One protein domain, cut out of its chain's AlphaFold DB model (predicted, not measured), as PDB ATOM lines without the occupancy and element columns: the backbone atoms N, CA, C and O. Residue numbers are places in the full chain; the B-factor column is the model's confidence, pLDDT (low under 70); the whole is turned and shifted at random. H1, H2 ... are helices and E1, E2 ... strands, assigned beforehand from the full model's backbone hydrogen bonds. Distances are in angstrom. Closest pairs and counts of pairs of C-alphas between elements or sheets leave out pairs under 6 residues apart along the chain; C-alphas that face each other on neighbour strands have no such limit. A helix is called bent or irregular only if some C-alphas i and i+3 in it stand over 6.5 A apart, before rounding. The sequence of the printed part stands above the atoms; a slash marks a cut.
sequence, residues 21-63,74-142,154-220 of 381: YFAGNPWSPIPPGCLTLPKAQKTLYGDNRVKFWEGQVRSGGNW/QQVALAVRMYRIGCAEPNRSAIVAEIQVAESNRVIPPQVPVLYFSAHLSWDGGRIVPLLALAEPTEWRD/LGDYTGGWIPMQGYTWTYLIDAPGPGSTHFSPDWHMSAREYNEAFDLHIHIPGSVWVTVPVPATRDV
ATOM      1  N   TYR A  21     258.843 164.041 214.770       65.12
ATOM      2  CA  TYR A  21     257.466 164.270 215.160       65.12
ATOM      3  C   TYR A  21     256.845 163.106 215.950       65.12
ATOM      4  O   TYR A  21     256.296 163.321 217.025       65.12
ATOM      5  N   PHE A  22     256.958 161.862 215.472       63.94
ATOM      6  CA  PHE A  22     256.317 160.717 216.138       63.94
ATOM      7  C   PHE A  22     257.032 160.293 217.423       63.94
ATOM      8  O   PHE A  22     256.405 159.718 218.309       63.94
ATOM      9  N   ALA A  23     258.331 160.577 217.516       60.59
ATOM     10  CA  ALA A  23     259.086 160.423 218.755       60.59
ATOM     11  C   ALA A  23     258.801 161.574 219.739       60.59
ATOM     12  O   ALA A  23     258.793 161.361 220.945       60.59
ATOM     13  N   GLY A  24     258.547 162.786 219.231       66.44
ATOM     14  CA  GLY A  24     258.313 163.992 220.025       66.44
ATOM     15  C   GLY A  24     256.865 164.200 220.481       66.44
ATOM     16  O   GLY A  24     256.645 164.881 221.479       66.44
ATOM     17  N   ASN A  25     255.878 163.610 219.796       73.50
ATOM     18  CA  ASN A  25     254.465 163.670 220.176       73.50
ATOM     19  C   ASN A  25     253.912 162.266 220.510       73.50
ATOM     20  O   ASN A  25     253.275 161.626 219.663       73.50
ATOM     21  N   PRO A  26     254.097 161.774 221.755       72.19
ATOM     22  CA  PRO A  26     253.567 160.473 222.173       72.19
ATOM     23  C   PRO A  26     252.031 160.423 222.171       72.19
ATOM     24  O   PRO A  26     251.450 159.340 222.180       72.19
ATOM     25  N   TRP A  27     251.382 161.585 222.104       78.50
ATOM     26  CA  TRP A  27     249.935 161.753 222.123       78.50
ATOM     27  C   TRP A  27     249.306 161.830 220.740       78.50
ATOM     28  O   TRP A  27     248.088 161.945 220.642       78.50
ATOM     29  N   SER A  28     250.099 161.755 219.668       85.62
ATOM     30  CA  SER A  28     249.541 161.726 218.320       85.62
ATOM     31  C   SER A  28     248.570 160.536 218.183       85.62
ATOM     32  O   SER A  28     248.994 159.383 218.375       85.62
ATOM     33  N   PRO A  29     247.280 160.757 217.846       87.00
ATOM     34  CA  PRO A  29     246.332 159.683 217.544       87.00
ATOM     35  C   PRO A  29     246.718 158.874 216.298       87.00
ATOM     36  O   PRO A  29     246.158 157.797 216.060       87.00
ATOM     37  N   ILE A  30     247.674 159.374 215.512       87.69
ATOM     38  CA  ILE A  30     248.167 158.774 214.279       87.69
ATOM     39  C   ILE A  30     249.338 157.844 214.624       87.69
ATOM     40  O   ILE A  30     250.374 158.307 215.111       87.69
ATOM     41  N   PRO A  31     249.232 156.521 214.397       76.75
ATOM     42  CA  PRO A  31     250.381 155.654 214.583       76.75
ATOM     43  C   PRO A  31     251.466 155.982 213.545       76.75
ATOM     44  O   PRO A  31     251.149 156.335 212.404       76.75
ATOM     45  N   PRO A  32     252.755 155.766 213.856       68.06
ATOM     46  CA  PRO A  32     253.853 156.080 212.933       68.06
ATOM     47  C   PRO A  32     253.779 155.335 211.590       68.06
ATOM     48  O   PRO A  32     254.603 155.544 210.710       68.06
ATOM     49  N   GLY A  33     252.870 154.362 211.440       67.56
ATOM     50  CA  GLY A  33     252.750 153.475 210.270       67.56
ATOM     51  C   GLY A  33     251.805 153.953 209.207       67.56
ATOM     52  O   GLY A  33     251.805 153.382 208.128       67.56
ATOM     53  N   CYS A  34     251.026 154.993 209.481       74.25
ATOM     54  CA  CYS A  34     250.075 155.515 208.508       74.25
ATOM     55  C   CYS A  34     250.754 156.148 207.297       74.25
ATOM     56  O   CYS A  34     250.189 156.185 206.212       74.25
ATOM     57  N   LEU A  35     251.955 156.686 207.504       67.56
ATOM     58  CA  LEU A  35     252.552 157.657 206.598       67.56
ATOM     59  C   LEU A  35     253.857 157.193 205.954       67.56
ATOM     60  O   LEU A  35     254.335 157.806 205.010       67.56
ATOM     61  N   THR A  36     254.419 156.082 206.423       59.25
ATOM     62  CA  THR A  36     255.594 155.453 205.810       59.25
ATOM     63  C   THR A  36     255.218 154.455 204.717       59.25
ATOM     64  O   THR A  36     256.084 153.710 204.268       59.25
ATOM     65  N   LEU A  37     253.940 154.368 204.330       53.47
ATOM     66  CA  LEU A  37     253.462 153.371 203.374       53.47
ATOM     67  C   LEU A  37     253.977 153.744 201.970       53.47
ATOM     68  O   LEU A  37     253.556 154.766 201.420       53.47
ATOM     69  N   PRO A  38     254.893 152.965 201.362       54.12
ATOM     70  CA  PRO A  38     255.376 153.254 200.019       54.12
ATOM     71  C   PRO A  38     254.201 153.272 199.036       54.12
ATOM     72  O   PRO A  38     253.255 152.500 199.189       54.12
ATOM     73  N   LYS A  39     254.288 154.057 197.949       52.97
ATOM     74  CA  LYS A  39     253.298 154.034 196.842       52.97
ATOM     75  C   LYS A  39     252.978 152.609 196.344       52.97
ATOM     76  O   LYS A  39     251.897 152.367 195.815       52.97
ATOM     77  N   ALA A  40     253.905 151.668 196.542       46.59
ATOM     78  CA  ALA A  40     253.777 150.252 196.216       46.59
ATOM     79  C   ALA A  40     252.805 149.452 197.108       46.59
ATOM     80  O   ALA A  40     252.480 148.329 196.752       46.59
ATOM     81  N   GLN A  41     252.302 149.986 198.227       52.94
ATOM     82  CA  GLN A  41     251.332 149.280 199.083       52.94
ATOM     83  C   GLN A  41     249.871 149.417 198.636       52.94
ATOM     84  O   GLN A  41     249.003 148.744 199.192       52.94
ATOM     85  N   LYS A  42     249.600 150.201 197.581       53.62
ATOM     86  CA  LYS A  42     248.283 150.264 196.925       53.62
ATOM     87  C   LYS A  42     247.774 148.873 196.504       53.62
ATOM     88  O   LYS A  42     246.578 148.608 196.520       53.62
ATOM     89  N   THR A  43     248.685 147.965 196.158       50.56
ATOM     90  CA  THR A  43     248.378 146.568 195.816       50.56
ATOM     91  C   THR A  43     248.076 145.684 197.024       50.56
ATOM     92  O   THR A  43     247.407 144.672 196.852       50.56
ATOM     93  N   LEU A  44     248.536 146.036 198.230       54.31
ATOM     94  CA  LEU A  44     248.385 145.201 199.430       54.31
ATOM     95  C   LEU A  44     247.119 145.516 200.229       54.31
ATOM     96  O   LEU A  44     246.515 144.606 200.788       54.31
ATOM     97  N   TYR A  45     246.698 146.784 200.257       58.53
ATOM     98  CA  TYR A  45     245.550 147.234 201.057       58.53
ATOM     99  C   TYR A  45     244.416 147.855 200.226       58.53
ATOM    100  O   TYR A  45     243.460 148.384 200.790       58.53
ATOM    101  N   GLY A  46     244.507 147.793 198.893       64.25
ATOM    102  CA  GLY A  46     243.601 148.496 197.984       64.25
ATOM    103  C   GLY A  46     243.831 150.011 197.992       64.25
ATOM    104  O   GLY A  46     244.903 150.486 198.376       64.25
ATOM    105  N   ASP A  47     242.821 150.786 197.578       67.69
ATOM    106  CA  ASP A  47     242.802 152.236 197.805       67.69
ATOM    107  C   ASP A  47     242.692 152.499 199.319       67.69
ATOM    108  O   ASP A  47     241.626 152.753 199.872       67.69
ATOM    109  N   ASN A  48     243.832 152.462 200.010       80.56
ATOM    110  CA  ASN A  48     243.980 152.850 201.413       80.56
ATOM    111  C   ASN A  48     243.898 154.371 201.607       80.56
ATOM    112  O   ASN A  48     244.284 154.884 202.653       80.56
ATOM    113  N   ARG A  49     243.439 155.102 200.595       87.00
ATOM    114  CA  ARG A  49     243.326 156.550 200.568       87.00
ATOM    115  C   ARG A  49     241.979 156.904 199.968       87.00
ATOM    116  O   ARG A  49     241.747 156.678 198.785       87.00
ATOM    117  N   VAL A  50     241.123 157.517 200.772       91.38
ATOM    118  CA  VAL A  50     239.790 157.946 200.345       91.38
ATOM    119  C   VAL A  50     239.709 159.455 200.415       91.38
ATOM    120  O   VAL A  50     239.893 160.041 201.480       91.38
ATOM    121  N   LYS A  51     239.429 160.089 199.274       94.38
ATOM    122  CA  LYS A  51     239.077 161.508 199.236       94.38
ATOM    123  C   LYS A  51     237.675 161.658 199.813       94.38
ATOM    124  O   LYS A  51     236.734 161.122 199.236       94.38
ATOM    125  N   PHE A  52     237.542 162.370 200.925       95.88
ATOM    126  CA  PHE A  52     236.234 162.611 201.541       95.88
ATOM    127  C   PHE A  52     235.704 164.018 201.270       95.88
ATOM    128  O   PHE A  52     234.508 164.249 201.411       95.88
ATOM    129  N   TRP A  53     236.564 164.950 200.852       97.50
ATOM    130  CA  TRP A  53     236.133 166.306 200.544       97.50
ATOM    131  C   TRP A  53     237.053 167.004 199.538       97.50
ATOM    132  O   TRP A  53     238.259 166.752 199.488       97.50
ATOM    133  N   GLU A  54     236.467 167.883 198.731       97.19
ATOM    134  CA  GLU A  54     237.161 168.808 197.837       97.19
ATOM    135  C   GLU A  54     236.342 170.094 197.731       97.19
ATOM    136  O   GLU A  54     235.131 170.050 197.512       97.19
ATOM    137  N   GLY A  55     237.001 171.238 197.884       95.00
ATOM    138  CA  GLY A  55     236.342 172.535 197.818       95.00
ATOM    139  C   GLY A  55     237.322 173.678 197.620       95.00
ATOM    140  O   GLY A  55     238.532 173.480 197.525       95.00
ATOM    141  N   GLN A  56     236.787 174.893 197.541       93.31
ATOM    142  CA  GLN A  56     237.586 176.111 197.532       93.31
ATOM    143  C   GLN A  56     237.323 176.917 198.795       93.31
ATOM    144  O   GLN A  56     236.171 177.151 199.161       93.31
ATOM    145  N   VAL A  57     238.396 177.383 199.419       91.06
ATOM    146  CA  VAL A  57     238.356 178.340 200.518       91.06
ATOM    147  C   VAL A  57     238.866 179.686 200.017       91.06
ATOM    148  O   VAL A  57     239.842 179.746 199.272       91.06
ATOM    149  N   ARG A  58     238.177 180.774 200.362       88.44
ATOM    150  CA  ARG A  58     238.559 182.134 199.957       88.44
ATOM    151  C   ARG A  58     238.958 182.929 201.186       88.44
ATOM    152  O   ARG A  58     238.215 182.928 202.169       88.44
ATOM    153  N   SER A  59     240.096 183.616 201.122       82.00
ATOM    154  CA  SER A  59     240.451 184.599 202.146       82.00
ATOM    155  C   SER A  59     239.397 185.710 202.176       82.00
ATOM    156  O   SER A  59     239.030 186.264 201.136       82.00
ATOM    157  N   GLY A  60     238.848 185.987 203.358       72.44
ATOM    158  CA  GLY A  60     237.815 187.003 203.536       72.44
ATOM    159  C   GLY A  60     238.432 188.331 203.951       72.44
ATOM    160  O   GLY A  60     238.964 188.413 205.041       72.44
ATOM    161  N   GLY A  61     238.328 189.380 203.129       65.19
ATOM    162  CA  GLY A  61     238.666 190.760 203.516       65.19
ATOM    163  C   GLY A  61     240.095 191.232 203.207       65.19
ATOM    164  O   GLY A  61     240.890 190.517 202.597       65.19
ATOM    165  N   ASN A  62     240.391 192.465 203.634       60.50
ATOM    166  CA  ASN A  62     241.650 193.181 203.399       60.50
ATOM    167  C   ASN A  62     242.735 192.713 204.370       60.50
ATOM    168  O   ASN A  62     243.035 193.394 205.347       60.50
ATOM    169  N   TRP A  63     243.300 191.531 204.131       58.72
ATOM    170  CA  TRP A  63     244.282 190.921 205.041       58.72
ATOM    171  C   TRP A  63     245.716 191.415 204.863       58.72
ATOM    172  O   TRP A  63     246.638 190.852 205.448       58.72
ATOM    173  N   GLN A  74     242.134 191.923 197.146       71.75
ATOM    174  CA  GLN A  74     242.406 190.705 196.391       71.75
ATOM    175  C   GLN A  74     242.174 189.450 197.247       71.75
ATOM    176  O   GLN A  74     242.980 189.075 198.094       71.75
ATOM    177  N   GLN A  75     241.063 188.761 196.984       79.56
ATOM    178  CA  GLN A  75     240.782 187.454 197.571       79.56
ATOM    179  C   GLN A  75     241.628 186.376 196.898       79.56
ATOM    180  O   GLN A  75     241.681 186.285 195.668       79.56
ATOM    181  N   VAL A  76     242.237 185.520 197.710       82.44
ATOM    182  CA  VAL A  76     242.985 184.352 197.247       82.44
ATOM    183  C   VAL A  76     242.078 183.144 197.407       82.44
ATOM    184  O   VAL A  76     241.648 182.824 198.517       82.44
ATOM    185  N   ALA A  77     241.764 182.477 196.298       88.38
ATOM    186  CA  ALA A  77     241.072 181.196 196.339       88.38
ATOM    187  C   ALA A  77     242.093 180.058 196.475       88.38
ATOM    188  O   ALA A  77     243.018 179.948 195.668       88.38
ATOM    189  N   LEU A  78     241.917 179.197 197.472       89.69
ATOM    190  CA  LEU A  78     242.703 177.983 197.673       89.69
ATOM    191  C   LEU A  78     241.804 176.778 197.418       89.69
ATOM    192  O   LEU A  78     240.760 176.635 198.050       89.69
ATOM    193  N   ALA A  79     242.192 175.919 196.485       92.69
ATOM    194  CA  ALA A  79     241.593 174.607 196.319       92.69
ATOM    195  C   ALA A  79     242.135 173.678 197.407       92.69
ATOM    196  O   ALA A  79     243.345 173.565 197.584       92.69
ATOM    197  N   VAL A  80     241.249 173.014 198.138       94.12
ATOM    198  CA  VAL A  80     241.612 172.112 199.229       94.12
ATOM    199  C   VAL A  80     240.993 170.749 198.952       94.12
ATOM    200  O   VAL A  80     239.791 170.645 198.707       94.12
ATOM    201  N   ARG A  81     241.815 169.702 198.984       95.00
ATOM    202  CA  ARG A  81     241.396 168.300 198.870       95.00
ATOM    203  C   ARG A  81     241.769 167.577 200.144       95.00
ATOM    204  O   ARG A  81     242.902 167.682 200.605       95.00
ATOM    205  N   MET A  82     240.835 166.823 200.702       95.94
ATOM    206  CA  MET A  82     241.056 166.122 201.956       95.94
ATOM    207  C   MET A  82     240.860 164.627 201.809       95.94
ATOM    208  O   MET A  82     239.926 164.144 201.158       95.94
ATOM    209  N   TYR A  83     241.777 163.901 202.432       94.19
ATOM    210  CA  TYR A  83     241.904 162.464 202.318       94.19
ATOM    211  C   TYR A  83     241.979 161.837 203.698       94.19
ATOM    212  O   TYR A  83     242.648 162.363 204.586       94.19
ATOM    213  N   ARG A  84     241.353 160.674 203.853       93.12
ATOM    214  CA  ARG A  84     241.617 159.766 204.966       93.12
ATOM    215  C   ARG A  84     242.491 158.627 204.445       93.12
ATOM    216  O   ARG A  84     242.156 158.017 203.429       93.12
ATOM    217  N   ILE A  85     243.621 158.380 205.100       89.25
ATOM    218  CA  ILE A  85     244.620 157.378 204.706       89.25
ATOM    219  C   ILE A  85     244.666 156.286 205.768       89.25
ATOM    220  O   ILE A  85     244.970 156.580 206.918       89.25
ATOM    221  N   GLY A  86     244.357 155.044 205.412       86.62
ATOM    222  CA  GLY A  86     244.405 153.898 206.317       86.62
ATOM    223  C   GLY A  86     245.831 153.517 206.697       86.62
ATOM    224  O   GLY A  86     246.738 153.565 205.866       86.62
ATOM    225  N   CYS A  87     246.020 153.124 207.954       83.50
ATOM    226  CA  CYS A  87     247.309 152.673 208.475       83.50
ATOM    227  C   CYS A  87     247.431 151.149 208.416       83.50
ATOM    228  O   CYS A  87     246.453 150.433 208.201       83.50
ATOM    229  N   ALA A  88     248.644 150.648 208.652       76.31
ATOM    230  CA  ALA A  88     248.872 149.218 208.846       76.31
ATOM    231  C   ALA A  88     248.095 148.679 210.063       76.31
ATOM    232  O   ALA A  88     247.631 147.537 210.048       76.31
ATOM    233  N   GLU A  89     247.949 149.504 211.103       78.00
ATOM    234  CA  GLU A  89     247.187 149.200 212.308       78.00
ATOM    235  C   GLU A  89     245.666 149.162 212.037       78.00
ATOM    236  O   GLU A  89     245.119 150.088 211.427       78.00
ATOM    237  N   PRO A  90     244.944 148.138 212.536       78.31
ATOM    238  CA  PRO A  90     243.496 148.041 212.366       78.31
ATOM    239  C   PRO A  90     242.745 149.264 212.909       78.31
ATOM    240  O   PRO A  90     242.993 149.719 214.025       78.31
ATOM    241  N   ASN A  91     241.767 149.759 212.144       83.06
ATOM    242  CA  ASN A  91     240.914 150.902 212.512       83.06
ATOM    243  C   ASN A  91     241.697 152.185 212.855       83.06
ATOM    244  O   ASN A  91     241.261 152.988 213.687       83.06
ATOM    245  N   ARG A  92     242.865 152.371 212.236       88.44
ATOM    246  CA  ARG A  92     243.658 153.595 212.335       88.44
ATOM    247  C   ARG A  92     243.781 154.245 210.965       88.44
ATOM    248  O   ARG A  92     243.819 153.572 209.935       88.44
ATOM    249  N   SER A  93     243.839 155.567 210.970       91.75
ATOM    250  CA  SER A  93     244.041 156.374 209.779       91.75
ATOM    251  C   SER A  93     244.771 157.673 210.110       91.75
ATOM    252  O   SER A  93     244.849 158.074 211.271       91.75
ATOM    253  N   ALA A  94     245.266 158.330 209.072       92.19
ATOM    254  CA  ALA A  94     245.696 159.716 209.065       92.19
ATOM    255  C   ALA A  94     244.720 160.556 208.227       92.19
ATOM    256  O   ALA A  94     244.041 160.029 207.340       92.19
ATOM    257  N   ILE A  95     244.671 161.861 208.482       94.38
ATOM    258  CA  ILE A  95     243.934 162.819 207.657       94.38
ATOM    259  C   ILE A  95     244.971 163.702 206.986       94.38
ATOM    260  O   ILE A  95     245.871 164.223 207.640       94.38
ATOM    261  N   VAL A  96     244.851 163.840 205.673       92.19
ATOM    262  CA  VAL A  96     245.762 164.639 204.860       92.19
ATOM    263  C   VAL A  96     244.972 165.705 204.122       92.19
ATOM    264  O   VAL A  96     243.952 165.398 203.501       92.19
ATOM    265  N   ALA A  97     245.458 166.939 204.177       92.94
ATOM    266  CA  ALA A  97     244.946 168.063 203.410       92.94
ATOM    267  C   ALA A  97     245.965 168.458 202.335       92.94
ATOM    268  O   ALA A  97     247.090 168.838 202.647       92.94
ATOM    269  N   GLU A  98     245.564 168.386 201.070       91.75
ATOM    270  CA  GLU A  98     246.295 168.982 199.955       91.75
ATOM    271  C   GLU A  98     245.696 170.356 199.664       91.75
ATOM    272  O   GLU A  98     244.503 170.474 199.382       91.75
ATOM    273  N   ILE A  99     246.519 171.393 199.731       90.25
ATOM    274  CA  ILE A  99     246.127 172.781 199.499       90.25
ATOM    275  C   ILE A  99     246.835 173.247 198.237       90.25
ATOM    276  O   ILE A  99     248.047 173.093 198.114       90.25
ATOM    277  N   GLN A 100     246.090 173.823 197.304       89.25
ATOM    278  CA  GLN A 100     246.605 174.342 196.049       89.25
ATOM    279  C   GLN A 100     246.075 175.753 195.803       89.25
ATOM    280  O   GLN A 100     244.900 176.030 196.035       89.25
ATOM    281  N   VAL A 101     246.909 176.654 195.291       85.12
ATOM    282  CA  VAL A 101     246.423 177.956 194.801       85.12
ATOM    283  C   VAL A 101     245.499 177.707 193.609       85.12
ATOM    284  O   VAL A 101     245.906 177.067 192.641       85.12
ATOM    285  N   ALA A 102     244.253 178.181 193.667       84.06
ATOM    286  CA  ALA A 102     243.309 177.960 192.579       84.06
ATOM    287  C   ALA A 102     243.775 178.673 191.299       84.06
ATOM    288  O   ALA A 102     244.179 179.835 191.340       84.06
ATOM    289  N   GLU A 103     243.636 178.006 190.150       77.81
ATOM    290  CA  GLU A 103     243.983 178.559 188.829       77.81
ATOM    291  C   GLU A 103     243.205 179.841 188.494       77.81
ATOM    292  O   GLU A 103     243.641 180.651 187.682       77.81
ATOM    293  N   SER A 104     242.060 180.064 189.148       75.00
ATOM    294  CA  SER A 104     241.266 181.284 188.994       75.00
ATOM    295  C   SER A 104     241.950 182.545 189.540       75.00
ATOM    296  O   SER A 104     241.461 183.650 189.293       75.00
ATOM    297  N   ASN A 105     243.050 182.416 190.284       72.69
ATOM    298  CA  ASN A 105     243.798 183.562 190.786       72.69
ATOM    299  C   ASN A 105     244.665 184.155 189.664       72.69
ATOM    300  O   ASN A 105     245.638 183.553 189.225       72.69
ATOM    301  N   ARG A 106     244.320 185.368 189.212       67.25
ATOM    302  CA  ARG A 106     245.062 186.082 188.153       67.25
ATOM    303  C   ARG A 106     246.439 186.576 188.595       67.25
ATOM    304  O   ARG A 106     247.319 186.736 187.757       67.25
ATOM    305  N   VAL A 107     246.603 186.842 189.889       73.00
ATOM    306  CA  VAL A 107     247.870 187.240 190.503       73.00
ATOM    307  C   VAL A 107     248.090 186.329 191.699       73.00
ATOM    308  O   VAL A 107     247.223 186.197 192.563       73.00
ATOM    309  N   ILE A 108     249.232 185.660 191.701       67.38
ATOM    310  CA  ILE A 108     249.640 184.760 192.768       67.38
ATOM    311  C   ILE A 108     250.280 185.632 193.854       67.38
ATOM    312  O   ILE A 108     251.284 186.286 193.567       67.38
ATOM    313  N   PRO A 109     249.709 185.702 195.067       68.38
ATOM    314  CA  PRO A 109     250.302 186.498 196.133       68.38
ATOM    315  C   PRO A 109     251.662 185.897 196.529       68.38
ATOM    316  O   PRO A 109     251.838 184.678 196.457       68.38
ATOM    317  N   PRO A 110     252.628 186.712 196.988       69.19
ATOM    318  CA  PRO A 110     253.929 186.209 197.435       69.19
ATOM    319  C   PRO A 110     253.817 185.286 198.659       69.19
ATOM    320  O   PRO A 110     254.749 184.538 198.962       69.19
ATOM    321  N   GLN A 111     252.686 185.352 199.364       68.44
ATOM    322  CA  GLN A 111     252.417 184.640 200.599       68.44
ATOM    323  C   GLN A 111     250.945 184.203 200.661       68.44
ATOM    324  O   GLN A 111     250.062 184.867 200.116       68.44
ATOM    325  N   VAL A 112     250.673 183.079 201.326       71.06
ATOM    326  CA  VAL A 112     249.317 182.538 201.525       71.06
ATOM    327  C   VAL A 112     249.009 182.467 203.017       71.06
ATOM    328  O   VAL A 112     249.909 182.089 203.774       71.06
ATOM    329  N   PRO A 113     247.771 182.786 203.449       72.56
ATOM    330  CA  PRO A 113     247.378 182.602 204.836       72.56
ATOM    331  C   PRO A 113     247.472 181.132 205.248       72.56
ATOM    332  O   PRO A 113     247.044 180.230 204.522       72.56
ATOM    333  N   VAL A 114     247.981 180.905 206.452       77.31
ATOM    334  CA  VAL A 114     247.938 179.599 207.108       77.31
ATOM    335  C   VAL A 114     246.489 179.234 207.443       77.31
ATOM    336  O   VAL A 114     245.765 180.020 208.054       77.31
ATOM    337  N   LEU A 115     246.060 178.034 207.037       86.69
ATOM    338  CA  LEU A 115     244.767 177.482 207.443       86.69
ATOM    339  C   LEU A 115     244.870 176.895 208.855       86.69
ATOM    340  O   LEU A 115     245.808 176.156 209.152       86.69
ATOM    341  N   TYR A 116     243.875 177.178 209.694       88.00
ATOM    342  CA  TYR A 116     243.704 176.543 211.004       88.00
ATOM    343  C   TYR A 116     242.611 175.476 210.916       88.00
ATOM    344  O   TYR A 116     241.623 175.628 210.196       88.00
ATOM    345  N   PHE A 117     242.792 174.381 211.645       93.69
ATOM    346  CA  PHE A 117     241.882 173.247 211.652       93.69
ATOM    347  C   PHE A 117     241.380 172.986 213.068       93.69
ATOM    348  O   PHE A 117     242.157 173.016 214.017       93.69
ATOM    349  N   SER A 118     240.099 172.666 213.222       94.25
ATOM    350  CA  SER A 118     239.573 172.132 214.482       94.25
ATOM    351  C   SER A 118     238.535 171.060 214.239       94.25
ATOM    352  O   SER A 118     237.699 171.210 213.354       94.25
ATOM    353  N   ALA A 119     238.537 170.016 215.051       94.25
ATOM    354  CA  ALA A 119     237.457 169.051 215.092       94.25
ATOM    355  C   ALA A 119     236.342 169.535 216.019       94.25
ATOM    356  O   ALA A 119     236.605 169.989 217.131       94.25
ATOM    357  N   HIS A 120     235.103 169.385 215.579       95.44
ATOM    358  CA  HIS A 120     233.902 169.564 216.371       95.44
ATOM    359  C   HIS A 120     233.249 168.194 216.588       95.44
ATOM    360  O   HIS A 120     232.787 167.534 215.650       95.44
ATOM    361  N   LEU A 121     233.265 167.744 217.842       91.94
ATOM    362  CA  LEU A 121     232.793 166.430 218.269       91.94
ATOM    363  C   LEU A 121     231.349 166.548 218.765       91.94
ATOM    364  O   LEU A 121     231.086 166.748 219.950       91.94
ATOM    365  N   SER A 122     230.390 166.442 217.843       89.06
ATOM    366  CA  SER A 122     228.959 166.617 218.147       89.06
ATOM    367  C   SER A 122     228.429 165.627 219.189       89.06
ATOM    368  O   SER A 122     227.554 165.969 219.982       89.06
ATOM    369  N   TRP A 123     228.987 164.417 219.226       86.62
ATOM    370  CA  TRP A 123     228.635 163.369 220.184       86.62
ATOM    371  C   TRP A 123     229.210 163.604 221.596       86.62
ATOM    372  O   TRP A 123     228.799 162.914 222.524       86.62
ATOM    373  N   ASP A 124     230.098 164.588 221.770       86.38
ATOM    374  CA  ASP A 124     230.747 164.946 223.042       86.38
ATOM    375  C   ASP A 124     230.361 166.364 223.491       86.38
ATOM    376  O   ASP A 124     231.200 167.228 223.749       86.38
ATOM    377  N   GLY A 125     229.059 166.666 223.454       89.19
ATOM    378  CA  GLY A 125     228.537 167.976 223.858       89.19
ATOM    379  C   GLY A 125     229.008 169.148 222.986       89.19
ATOM    380  O   GLY A 125     228.949 170.292 223.430       89.19
ATOM    381  N   GLY A 126     229.482 168.880 221.764       89.75
ATOM    382  CA  GLY A 126     230.017 169.903 220.863       89.75
ATOM    383  C   GLY A 126     231.436 170.350 221.214       89.75
ATOM    384  O   GLY A 126     231.818 171.478 220.899       89.75
ATOM    385  N   ARG A 127     232.234 169.493 221.871       92.00
ATOM    386  CA  ARG A 127     233.639 169.787 222.174       92.00
ATOM    387  C   ARG A 127     234.404 170.154 220.899       92.00
ATOM    388  O   ARG A 127     234.361 169.431 219.902       92.00
ATOM    389  N   ILE A 128     235.117 171.280 220.948       91.88
ATOM    390  CA  ILE A 128     235.986 171.749 219.866       91.88
ATOM    391  C   ILE A 128     237.431 171.444 220.246       91.88
ATOM    392  O   ILE A 128     237.921 171.920 221.269       91.88
ATOM    393  N   VAL A 129     238.108 170.663 219.410       91.88
ATOM    394  CA  VAL A 129     239.514 170.297 219.578       91.88
ATOM    395  C   VAL A 129     240.313 170.934 218.442       91.88
ATOM    396  O   VAL A 129     240.085 170.585 217.282       91.88
ATOM    397  N   PRO A 130     241.230 171.871 218.718       91.62
ATOM    398  CA  PRO A 130     242.116 172.391 217.688       91.62
ATOM    399  C   PRO A 130     243.017 171.272 217.156       91.62
ATOM    400  O   PRO A 130     243.407 170.376 217.896       91.62
ATOM    401  N   LEU A 131     243.336 171.322 215.869       91.44
ATOM    402  CA  LEU A 131     244.175 170.351 215.177       91.44
ATOM    403  C   LEU A 131     245.406 171.055 214.601       91.44
ATOM    404  O   LEU A 131     245.352 172.206 214.166       91.44
ATOM    405  N   LEU A 132     246.518 170.336 214.591       88.00
ATOM    406  CA  LEU A 132     247.792 170.769 214.044       88.00
ATOM    407  C   LEU A 132     247.857 170.417 212.559       88.00
ATOM    408  O   LEU A 132     247.583 169.282 212.179       88.00
ATOM    409  N   ALA A 133     248.271 171.371 211.730       87.38
ATOM    410  CA  ALA A 133     248.669 171.111 210.353       87.38
ATOM    411  C   ALA A 133     250.189 170.963 210.302       87.38
ATOM    412  O   ALA A 133     250.942 171.919 210.503       87.38
ATOM    413  N   LEU A 134     250.654 169.747 210.053       83.12
ATOM    414  CA  LEU A 134     252.072 169.428 210.002       83.12
ATOM    415  C   LEU A 134     252.456 169.292 208.543       83.12
ATOM    416  O   LEU A 134     251.923 168.429 207.842       83.12
ATOM    417  N   ALA A 135     253.350 170.162 208.081       74.00
ATOM    418  CA  ALA A 135     253.900 170.032 206.744       74.00
ATOM    419  C   ALA A 135     254.508 168.633 206.599       74.00
ATOM    420  O   ALA A 135     255.211 168.153 207.496       74.00
ATOM    421  N   GLU A 136     254.198 167.974 205.487       65.75
ATOM    422  CA  GLU A 136     254.818 166.704 205.129       65.75
ATOM    423  C   GLU A 136     256.347 166.843 205.265       65.75
ATOM    424  O   GLU A 136     256.913 167.777 204.684       65.75
ATOM    425  N   PRO A 137     257.030 165.987 206.054       53.75
ATOM    426  CA  PRO A 137     258.475 166.059 206.186       53.75
ATOM    427  C   PRO A 137     259.091 166.027 204.791       53.75
ATOM    428  O   PRO A 137     258.794 165.140 203.989       53.75
ATOM    429  N   THR A 138     259.964 166.989 204.507       44.62
ATOM    430  CA  THR A 138     260.609 167.206 203.204       44.62
ATOM    431  C   THR A 138     261.373 165.992 202.661       44.62
ATOM    432  O   THR A 138     261.785 166.015 201.510       44.62
ATOM    433  N   GLU A 139     261.522 164.908 203.429       40.12
ATOM    434  CA  GLU A 139     262.118 163.645 202.981       40.12
ATOM    435  C   GLU A 139     261.207 162.779 202.088       40.12
ATOM    436  O   GLU A 139     261.691 161.806 201.507       40.12
ATOM    437  N   TRP A 140     259.912 163.094 201.938       46.28
ATOM    438  CA  TRP A 140     259.028 162.405 200.972       46.28
ATOM    439  C   TRP A 140     259.037 163.052 199.576       46.28
ATOM    440  O   TRP A 140     258.556 162.457 198.606       46.28
ATOM    441  N   ARG A 141     259.642 164.241 199.446       37.34
ATOM    442  CA  ARG A 141     260.051 164.833 198.166       37.34
ATOM    443  C   ARG A 141     261.546 164.578 197.956       37.34
ATOM    444  O   ARG A 141     262.323 164.574 198.903       37.34
ATOM    445  N   ASP A 142     261.946 164.355 196.703       38.88
ATOM    446  CA  ASP A 142     263.360 164.297 196.319       38.88
ATOM    447  C   ASP A 142     264.107 165.516 196.893       38.88
ATOM    448  O   ASP A 142     263.613 166.641 196.806       38.88
ATOM    449  N   LEU A 154     252.748 175.030 214.771       34.00
ATOM    450  CA  LEU A 154     252.421 175.041 216.173       34.00
ATOM    451  C   LEU A 154     252.390 176.504 216.598       34.00
ATOM    452  O   LEU A 154     253.424 177.124 216.819       34.00
ATOM    453  N   GLY A 155     251.182 177.039 216.727       33.41
ATOM    454  CA  GLY A 155     250.943 178.123 217.669       33.41
ATOM    455  C   GLY A 155     251.260 179.544 217.216       33.41
ATOM    456  O   GLY A 155     251.116 180.434 218.049       33.41
ATOM    457  N   ASP A 156     251.569 179.814 215.946       34.06
ATOM    458  CA  ASP A 156     251.506 181.199 215.457       34.06
ATOM    459  C   ASP A 156     250.053 181.546 215.090       34.06
ATOM    460  O   ASP A 156     249.663 181.677 213.928       34.06
ATOM    461  N   TYR A 157     249.220 181.673 216.131       36.41
ATOM    462  CA  TYR A 157     247.834 182.167 216.083       36.41
ATOM    463  C   TYR A 157     247.717 183.599 215.517       36.41
ATOM    464  O   TYR A 157     246.625 184.163 215.458       36.41
ATOM    465  N   THR A 158     248.834 184.192 215.101       34.44
ATOM    466  CA  THR A 158     248.993 185.570 214.634       34.44
ATOM    467  C   THR A 158     249.152 185.717 213.119       34.44
ATOM    468  O   THR A 158     249.366 186.831 212.652       34.44
ATOM    469  N   GLY A 159     248.964 184.654 212.328       44.00
ATOM    470  CA  GLY A 159     248.895 184.778 210.866       44.00
ATOM    471  C   GLY A 159     250.254 184.701 210.173       44.00
ATOM    472  O   GLY A 159     250.612 185.592 209.405       44.00
ATOM    473  N   GLY A 160     250.992 183.620 210.429       49.44
ATOM    474  CA  GLY A 160     252.209 183.294 209.690       49.44
ATOM    475  C   GLY A 160     251.974 183.137 208.179       49.44
ATOM    476  O   GLY A 160     250.863 182.869 207.718       49.44
ATOM    477  N   TRP A 161     253.049 183.294 207.407       51.31
ATOM    478  CA  TRP A 161     253.034 183.327 205.945       51.31
ATOM    479  C   TRP A 161     254.031 182.331 205.363       51.31
ATOM    480  O   TRP A 161     255.172 182.250 205.817       51.31
ATOM    481  N   ILE A 162     253.623 181.602 204.324       55.62
ATOM    482  CA  ILE A 162     254.469 180.591 203.678       55.62
ATOM    483  C   ILE A 162     254.995 181.140 202.347       55.62
ATOM    484  O   ILE A 162     254.178 181.528 201.504       55.62
ATOM    485  N   PRO A 163     256.322 181.162 202.114       54.84
ATOM    486  CA  PRO A 163     256.885 181.532 200.819       54.84
ATOM    487  C   PRO A 163     256.452 180.535 199.739       54.84
ATOM    488  O   PRO A 163     256.541 179.321 199.930       54.84
ATOM    489  N   MET A 164     256.018 181.024 198.578       54.97
ATOM    490  CA  MET A 164     255.609 180.150 197.478       54.97
ATOM    491  C   MET A 164     256.806 179.496 196.773       54.97
ATOM    492  O   MET A 164     257.391 180.062 195.852       54.97
ATOM    493  N   GLN A 165     257.132 178.261 197.157       51.59
ATOM    494  CA  GLN A 165     257.911 177.333 196.332       51.59
ATOM    495  C   GLN A 165     257.036 176.116 195.998       51.59
ATOM    496  O   GLN A 165     256.985 175.129 196.723       51.59
ATOM    497  N   GLY A 166     256.292 176.217 194.894       57.84
ATOM    498  CA  GLY A 166     255.345 175.194 194.444       57.84
ATOM    499  C   GLY A 166     253.891 175.530 194.782       57.84
ATOM    500  O   GLY A 166     253.579 176.072 195.834       57.84
ATOM    501  N   TYR A 167     252.987 175.215 193.856       71.62
ATOM    502  CA  TYR A 167     251.568 175.576 193.946       71.62
ATOM    503  C   TYR A 167     250.749 174.684 194.877       71.62
ATOM    504  O   TYR A 167     249.569 174.962 195.060       71.62
ATOM    505  N   THR A 168     251.346 173.618 195.417       81.31
ATOM    506  CA  THR A 168     250.657 172.580 196.184       81.31
ATOM    507  C   THR A 168     251.428 172.246 197.455       81.31
ATOM    508  O   THR A 168     252.599 171.853 197.388       81.31
ATOM    509  N   TRP A 169     250.729 172.331 198.584       83.50
ATOM    510  CA  TRP A 169     251.181 171.933 199.911       83.50
ATOM    511  C   TRP A 169     250.388 170.725 200.397       83.50
ATOM    512  O   TRP A 169     249.190 170.627 200.136       83.50
ATOM    513  N   THR A 170     251.043 169.849 201.151       84.25
ATOM    514  CA  THR A 170     250.408 168.698 201.792       84.25
ATOM    515  C   THR A 170     250.631 168.789 203.292       84.25
ATOM    516  O   THR A 170     251.769 168.920 203.749       84.25
ATOM    517  N   TYR A 171     249.543 168.702 204.052       87.69
ATOM    518  CA  TYR A 171     249.564 168.719 205.506       87.69
ATOM    519  C   TYR A 171     248.988 167.431 206.064       87.69
ATOM    520  O   TYR A 171     247.916 166.985 205.648       87.69
ATOM    521  N   LEU A 172     249.676 166.875 207.053       89.19
ATOM    522  CA  LEU A 172     249.097 165.927 207.987       89.19
ATOM    523  C   LEU A 172     248.295 166.713 209.026       89.19
ATOM    524  O   LEU A 172     248.840 167.603 209.676       89.19
ATOM    525  N   ILE A 173     247.019 166.381 209.179       92.81
ATOM    526  CA  ILE A 173     246.173 166.957 210.223       92.81
ATOM    527  C   ILE A 173     246.284 166.060 211.450       92.81
ATOM    528  O   ILE A 173     245.930 164.891 211.363       92.81
ATOM    529  N   ASP A 174     246.779 166.579 212.569       91.19
ATOM    530  CA  ASP A 174     246.984 165.814 213.803       91.19
ATOM    531  C   ASP A 174     246.343 166.497 215.018       91.19
ATOM    532  O   ASP A 174     246.000 167.675 214.967       91.19
ATOM    533  N   ALA A 175     246.174 165.775 216.123       87.75
ATOM    534  CA  ALA A 175     245.724 166.359 217.383       87.75
ATOM    535  C   ALA A 175     246.921 166.813 218.242       87.75
ATOM    536  O   ALA A 175     247.930 166.100 218.327       87.75
ATOM    537  N   PRO A 176     246.833 167.980 218.902       81.88
ATOM    538  CA  PRO A 176     247.843 168.399 219.857       81.88
ATOM    539  C   PRO A 176     247.846 167.455 221.064       81.88
ATOM    540  O   PRO A 176     246.813 166.939 221.494       81.88
ATOM    541  N   GLY A 177     249.035 167.222 221.617       76.19
ATOM    542  CA  GLY A 177     249.168 166.514 222.883       76.19
ATOM    543  C   GLY A 177     248.812 167.413 224.080       76.19
ATOM    544  O   GLY A 177     249.024 168.625 224.005       76.19
ATOM    545  N   PRO A 178     248.369 166.846 225.218       66.62
ATOM    546  CA  PRO A 178     248.068 167.568 226.458       66.62
ATOM    547  C   PRO A 178     249.272 168.310 227.060       66.62
ATOM    548  O   PRO A 178     249.089 169.178 227.901       66.62
ATOM    549  N   GLY A 179     250.502 167.994 226.638       63.97
ATOM    550  CA  GLY A 179     251.716 168.714 227.045       63.97
ATOM    551  C   GLY A 179     252.035 169.953 226.202       63.97
ATOM    552  O   GLY A 179     253.051 170.605 226.437       63.97
ATOM    553  N   SER A 180     251.222 170.271 225.193       68.69
ATOM    554  CA  SER A 180     251.437 171.475 224.396       68.69
ATOM    555  C   SER A 180     251.043 172.707 225.216       68.69
ATOM    556  O   SER A 180     249.885 172.910 225.559       68.69
ATOM    557  N   THR A 181     252.024 173.554 225.533       64.69
ATOM    558  CA  THR A 181     251.884 174.732 226.417       64.69
ATOM    559  C   THR A 181     250.856 175.762 225.947       64.69
ATOM    560  O   THR A 181     250.515 176.680 226.686       64.69
ATOM    561  N   HIS A 182     250.383 175.633 224.710       68.56
ATOM    562  CA  HIS A 182     249.428 176.536 224.080       68.56
ATOM    563  C   HIS A 182     247.974 176.051 224.166       68.56
ATOM    564  O   HIS A 182     247.080 176.768 223.725       68.56
ATOM    565  N   PHE A 183     247.725 174.856 224.713       71.00
ATOM    566  CA  PHE A 183     246.421 174.205 224.648       71.00
ATOM    567  C   PHE A 183     245.945 173.755 226.036       71.00
ATOM    568  O   PHE A 183     246.740 173.370 226.891       71.00
ATOM    569  N   SER A 184     244.628 173.817 226.266       76.19
ATOM    570  CA  SER A 184     244.017 173.268 227.482       76.19
ATOM    571  C   SER A 184     244.275 171.754 227.566       76.19
ATOM    572  O   SER A 184     244.231 171.091 226.528       76.19
ATOM    573  N   PRO A 185     244.464 171.166 228.764       75.81
ATOM    574  CA  PRO A 185     244.568 169.714 228.932       75.81
ATOM    575  C   PRO A 185     243.412 168.932 228.288       75.81
ATOM    576  O   PRO A 185     243.607 167.804 227.846       75.81
ATOM    577  N   ASP A 186     242.230 169.543 228.170       80.12
ATOM    578  CA  ASP A 186     241.023 168.932 227.591       80.12
ATOM    579  C   ASP A 186     240.996 168.954 226.050       80.12
ATOM    580  O   ASP A 186     240.109 168.380 225.408       80.12
ATOM    581  N   TRP A 187     241.967 169.624 225.428       83.12
ATOM    582  CA  TRP A 187     242.076 169.797 223.979       83.12
ATOM    583  C   TRP A 187     242.924 168.701 223.334       83.12
ATOM    584  O   TRP A 187     243.736 168.968 222.457       83.12
ATOM    585  N   HIS A 188     242.725 167.456 223.753       85.19
ATOM    586  CA  HIS A 188     243.340 166.292 223.127       85.19
ATOM    587  C   HIS A 188     242.278 165.423 222.457       85.19
ATOM    588  O   HIS A 188     241.105 165.435 222.830       85.19
ATOM    589  N   MET A 189     242.694 164.642 221.466       89.81
ATOM    590  CA  MET A 189     241.833 163.664 220.814       89.81
ATOM    591  C   MET A 189     242.452 162.285 220.961       89.81
ATOM    592  O   MET A 189     243.594 162.062 220.556       89.81
ATOM    593  N   SER A 190     241.702 161.349 221.529       89.31
ATOM    594  CA  SER A 190     242.131 159.957 221.559       89.31
ATOM    595  C   SER A 190     242.176 159.371 220.149       89.31
ATOM    596  O   SER A 190     241.463 159.801 219.236       89.31
ATOM    597  N   ALA A 191     242.966 158.311 219.968       89.19
ATOM    598  CA  ALA A 191     242.994 157.600 218.693       89.19
ATOM    599  C   ALA A 191     241.618 157.052 218.288       89.19
ATOM    600  O   ALA A 191     241.346 156.915 217.097       89.19
ATOM    601  N   ARG A 192     240.740 156.732 219.246       91.44
ATOM    602  CA  ARG A 192     239.367 156.321 218.942       91.44
ATOM    603  C   ARG A 192     238.585 157.474 218.318       91.44
ATOM    604  O   ARG A 192     238.085 157.315 217.213       91.44
ATOM    605  N   GLU A 193     238.537 158.618 218.989       93.69
ATOM    606  CA  GLU A 193     237.784 159.805 218.556       93.69
ATOM    607  C   GLU A 193     238.232 160.295 217.175       93.69
ATOM    608  O   GLU A 193     237.403 160.528 216.301       93.69
ATOM    609  N   TYR A 194     239.544 160.328 216.936       94.69
ATOM    610  CA  TYR A 194     240.135 160.725 215.655       94.69
ATOM    611  C   TYR A 194     239.723 159.819 214.473       94.69
ATOM    612  O   TYR A 194     239.692 160.227 213.304       94.69
ATOM    613  N   ASN A 195     239.414 158.553 214.762       94.25
ATOM    614  CA  ASN A 195     239.005 157.563 213.767       94.25
ATOM    615  C   ASN A 195     237.479 157.407 213.647       94.25
ATOM    616  O   ASN A 195     237.025 156.670 212.768       94.25
ATOM    617  N   GLU A 196     236.693 158.098 214.475       95.38
ATOM    618  CA  GLU A 196     235.240 158.218 214.315       95.38
ATOM    619  C   GLU A 196     234.885 159.365 213.349       95.38
ATOM    620  O   GLU A 196     235.760 160.034 212.788       95.38
ATOM    621  N   ALA A 197     233.588 159.545 213.095       96.75
ATOM    622  CA  ALA A 197     233.088 160.663 212.307       96.75
ATOM    623  C   ALA A 197     233.049 161.945 213.152       96.75
ATOM    624  O   ALA A 197     232.664 161.911 214.324       96.75
ATOM    625  N   PHE A 198     233.428 163.072 212.552       97.19
ATOM    626  CA  PHE A 198     233.369 164.391 213.181       97.19
ATOM    627  C   PHE A 198     233.311 165.503 212.132       97.19
ATOM    628  O   PHE A 198     233.627 165.282 210.964       97.19
ATOM    629  N   ASP A 199     232.943 166.708 212.556       97.50
ATOM    630  CA  ASP A 199     232.966 167.884 211.691       97.50
ATOM    631  C   ASP A 199     234.323 168.575 211.805       97.50
ATOM    632  O   ASP A 199     234.740 168.989 212.884       97.50
ATOM    633  N   LEU A 200     235.038 168.704 210.697       97.00
ATOM    634  CA  LEU A 200     236.272 169.471 210.630       97.00
ATOM    635  C   LEU A 200     235.957 170.902 210.211       97.00
ATOM    636  O   LEU A 200     235.402 171.141 209.144       97.00
ATOM    637  N   HIS A 201     236.350 171.868 211.025       95.75
ATOM    638  CA  HIS A 201     236.276 173.278 210.678       95.75
ATOM    639  C   HIS A 201     237.618 173.727 210.110       95.75
ATOM    640  O   HIS A 201     238.652 173.593 210.766       95.75
ATOM    641  N   ILE A 202     237.582 174.266 208.893       95.00
ATOM    642  CA  ILE A 202     238.710 174.930 208.247       95.00
ATOM    643  C   ILE A 202     238.527 176.426 208.448       95.00
ATOM    644  O   ILE A 202     237.580 177.027 207.937       95.00
ATOM    645  N   HIS A 203     239.443 177.024 209.189       91.12
ATOM    646  CA  HIS A 203     239.435 178.435 209.515       91.12
ATOM    647  C   HIS A 203     240.424 179.165 208.626       91.12
ATOM    648  O   HIS A 203     241.583 178.769 208.483       91.12
ATOM    649  N   ILE A 204     239.944 180.252 208.042       85.62
ATOM    650  CA  ILE A 204     240.733 181.148 207.210       85.62
ATOM    651  C   ILE A 204     240.697 182.491 207.931       85.62
ATOM    652  O   ILE A 204     239.594 182.948 208.252       85.62
ATOM    653  N   PRO A 205     241.847 183.130 208.192       77.19
ATOM    654  CA  PRO A 205     241.869 184.445 208.816       77.19
ATOM    655  C   PRO A 205     240.867 185.408 208.149       77.19
ATOM    656  O   PRO A 205     240.863 185.578 206.928       77.19
ATOM    657  N   GLY A 206     239.949 185.947 208.961       74.88
ATOM    658  CA  GLY A 206     238.909 186.920 208.582       74.88
ATOM    659  C   GLY A 206     237.791 186.447 207.674       74.88
ATOM    660  O   GLY A 206     237.036 187.273 207.164       74.88
ATOM    661  N   SER A 207     237.659 185.140 207.491       72.00
ATOM    662  CA  SER A 207     236.486 184.545 206.866       72.00
ATOM    663  C   SER A 207     235.644 183.786 207.892       72.00
ATOM    664  O   SER A 207     236.036 183.593 209.043       72.00
ATOM    665  N   VAL A 208     234.477 183.328 207.447       82.38
ATOM    666  CA  VAL A 208     233.715 182.284 208.141       82.38
ATOM    667  C   VAL A 208     234.471 180.957 207.989       82.38
ATOM    668  O   VAL A 208     235.166 180.747 206.990       82.38
ATOM    669  N   TRP A 209     234.356 180.051 208.962       88.62
ATOM    670  CA  TRP A 209     234.901 178.701 208.819       88.62
ATOM    671  C   TRP A 209     234.093 177.879 207.811       88.62
ATOM    672  O   TRP A 209     232.881 178.046 207.659       88.62
ATOM    673  N   VAL A 210     234.769 176.950 207.143       94.31
ATOM    674  CA  VAL A 210     234.117 175.924 206.324       94.31
ATOM    675  C   VAL A 210     234.003 174.654 207.151       94.31
ATOM    676  O   VAL A 210     235.008 174.152 207.648       94.31
ATOM    677  N   THR A 211     232.787 174.129 207.282       96.31
ATOM    678  CA  THR A 211     232.543 172.834 207.924       96.31
ATOM    679  C   THR A 211     232.647 171.716 206.894       96.31
ATOM    680  O   THR A 211     231.969 171.731 205.865       96.31
ATOM    681  N   VAL A 212     233.501 170.741 207.185       97.00
ATOM    682  CA  VAL A 212     233.787 169.580 206.349       97.00
ATOM    683  C   VAL A 212     233.462 168.311 207.140       97.00
ATOM    684  O   VAL A 212     234.133 168.048 208.137       97.00
ATOM    685  N   PRO A 213     232.486 167.492 206.714       97.62
ATOM    686  CA  PRO A 213     232.199 166.237 207.396       97.62
ATOM    687  C   PRO A 213     233.343 165.248 207.155       97.62
ATOM    688  O   PRO A 213     233.633 164.868 206.015       97.62
ATOM    689  N   VAL A 214     233.996 164.814 208.229       96.81
ATOM    690  CA  VAL A 214     235.017 163.769 208.184       96.81
ATOM    691  C   VAL A 214     234.344 162.429 208.476       96.81
ATOM    692  O   VAL A 214     233.805 162.242 209.567       96.81
ATOM    693  N   PRO A 215     234.374 161.465 207.542       96.44
ATOM    694  CA  PRO A 215     233.776 160.157 207.770       96.44
ATOM    695  C   PRO A 215     234.599 159.350 208.777       96.44
ATOM    696  O   PRO A 215     235.818 159.539 208.888       96.44
ATOM    697  N   ALA A 216     233.960 158.400 209.464       95.00
ATOM    698  CA  ALA A 216     234.674 157.454 210.311       95.00
ATOM    699  C   ALA A 216     235.551 156.528 209.459       95.00
ATOM    700  O   ALA A 216     235.148 156.071 208.389       95.00
ATOM    701  N   THR A 217     236.735 156.180 209.962       91.75
ATOM    702  CA  THR A 217     237.685 155.278 209.288       91.75
ATOM    703  C   THR A 217     237.028 153.975 208.861       91.75
ATOM    704  O   THR A 217     237.228 153.517 207.739       91.75
ATOM    705  N   ARG A 218     236.209 153.401 209.747       90.06
ATOM    706  CA  ARG A 218     235.542 152.112 209.537       90.06
ATOM    707  C   ARG A 218     234.513 152.117 208.399       90.06
ATOM    708  O   ARG A 218     234.142 151.029 207.966       90.06
ATOM    709  N   ASP A 219     234.048 153.299 207.987       89.94
ATOM    710  CA  ASP A 219     232.990 153.469 206.986       89.94
ATOM    711  C   ASP A 219     233.569 153.680 205.581       89.94
ATOM    712  O   ASP A 219     232.932 153.320 204.595       89.94
ATOM    713  N   VAL A 220     234.775 154.256 205.480       87.75
ATOM    714  CA  VAL A 220     235.387 154.602 204.185       87.75
ATOM    715  C   VAL A 220     236.581 153.741 203.804       87.75
ATOM    716  O   VAL A 220     236.816 153.536 202.619       87.75
TER     717      VAL A 220
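This is residues 21 to 63, 74 to 142 and 154 to 220 of the 381 residues of an uncharacterized protein of Xanthomonadales bacterium (UniProt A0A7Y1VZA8). One sheet of eight antiparallel strands curls into a flattened, nearly closed barrel, with its two edge strands, E1 and E10, coming near each other without being neighbours. The short helices H3 and H4 sit at one end of this barrel, the small strand pair E4 and E7 lies toward the other end, and residues 39 to 44 of H2 stick out. The printed part has 179 residues with four named helices and ten named strands, in the order H1, H2, E1 to E8, H3, E9, E10, H4. The large sheet has the order E1, E2, E3, E8, E6, E5, E9, E10; the class is mixed, helices and strands, though under half of the residues are in named elements. The whole is compact, with a radius of gyration of the C-alphas of 16.3 A and spans of 45 by 39 by 29 A.

The large sheet runs, strand beside strand, through E1, residues 49 to 58, E2, residues 77 to 86, E3, residues 93 to 101, E8, residues 168 to 174, E6, residues 127 to 135, E5, residues 116 to 121, E9, residues 198 to 203, and E10, residues 210 to 214. It is a folded sheet, bent back on itself into two leaves: E1, E2, E3 and E8 face E5, E9 and E10, with 38 pairs of C-alphas within 11 A and E6 as the hinge. It is strongly twisted and curled, and the way across it turns by 188 degrees from edge to edge. The closest C-alphas of the edge strands E1 and E10 are those of Phe 52 and Val 214, 6.9 A apart. E6 pairs in a staggered way, with E5 over residues 127 to 131 and with E8 over residues 132 to 135. Within hydrogen-bond range are, for instance, N 57 and O 78 of E1 and E2, 2.8 A, N 79 and O 100 of E2 and E3, 2.7 A, N 99 and O 169 of E3 and E8, 2.8 A, N 132 and O 174 of E6 and E8, 2.7 A, N 119 and O 129 of E5 and E6, 2.8 A, N 120 and O 199 of E5 and E9, 2.7 A, and N 200 and O 212 of E9 and E10, 2.8 A. E2 and E3, E5 and E6, and E9 and E10 are hairpins. H3, residues 191 to 195, is on the sheet at a height of 7.5 A, over none of its strands. H4, residues 217 to 220, only grazes the sheet; it is close to H3 but not clearly touching, with the C-alphas of Asn 195 and Thr 217, the closest, 5.2 A apart. E4, residues 111 to 113, runs on into E5 at 18 degrees and is antiparallel to E7, residues 161 to 163; C-alphas 111 and 163 face each other at 5.4 A, with no N and O pair within range. H1, residues 21 to 24, and H2, residues 39 to 45, are not on the large sheet and are apart from each other. In H3 every O i to N i+4 pair is within hydrogen-bond range, in H2 1 of 3, beside 1 of 4 O i to N i+3 pairs; H1 and H4 are too short for an O i to N i+4 pair.

E1 begins at C-alpha 49, (243.326, 156.550, 200.568), spans 26.0 A and bends by 53 degrees at residue 52. E2 is 29.3 A long, E3 26.4 A, E6 25.5 A and E8 19.2 A. E5 is 16.6 A long, E9 15.7 A and E10 12.3 A. H2, 11.1 A long, is only just irregular, with C-alphas 40 and 43 6.55 A apart. H1 begins at C-alpha 21, (257.466, 164.270, 215.160), and H4 ends at C-alpha 220, (235.387, 154.602, 204.185).

The two C-alphas farthest apart, those of Leu 44 and Asn 62, are 48.6 A apart. Residues 64 to 73 are not printed, with 8.9 A between C-alphas 63 and 74; residues 143 to 153 are not printed, with 25.1 A between C-alphas 142 and 154. The links from H1 to H2 and from E8 to H3 are long, with 14 and 16 residues. Mean pLDDT of the printed part is 78.0; 52 residues are under 70, among them residues 35 to 47, 136 to 142 and 154 to 166.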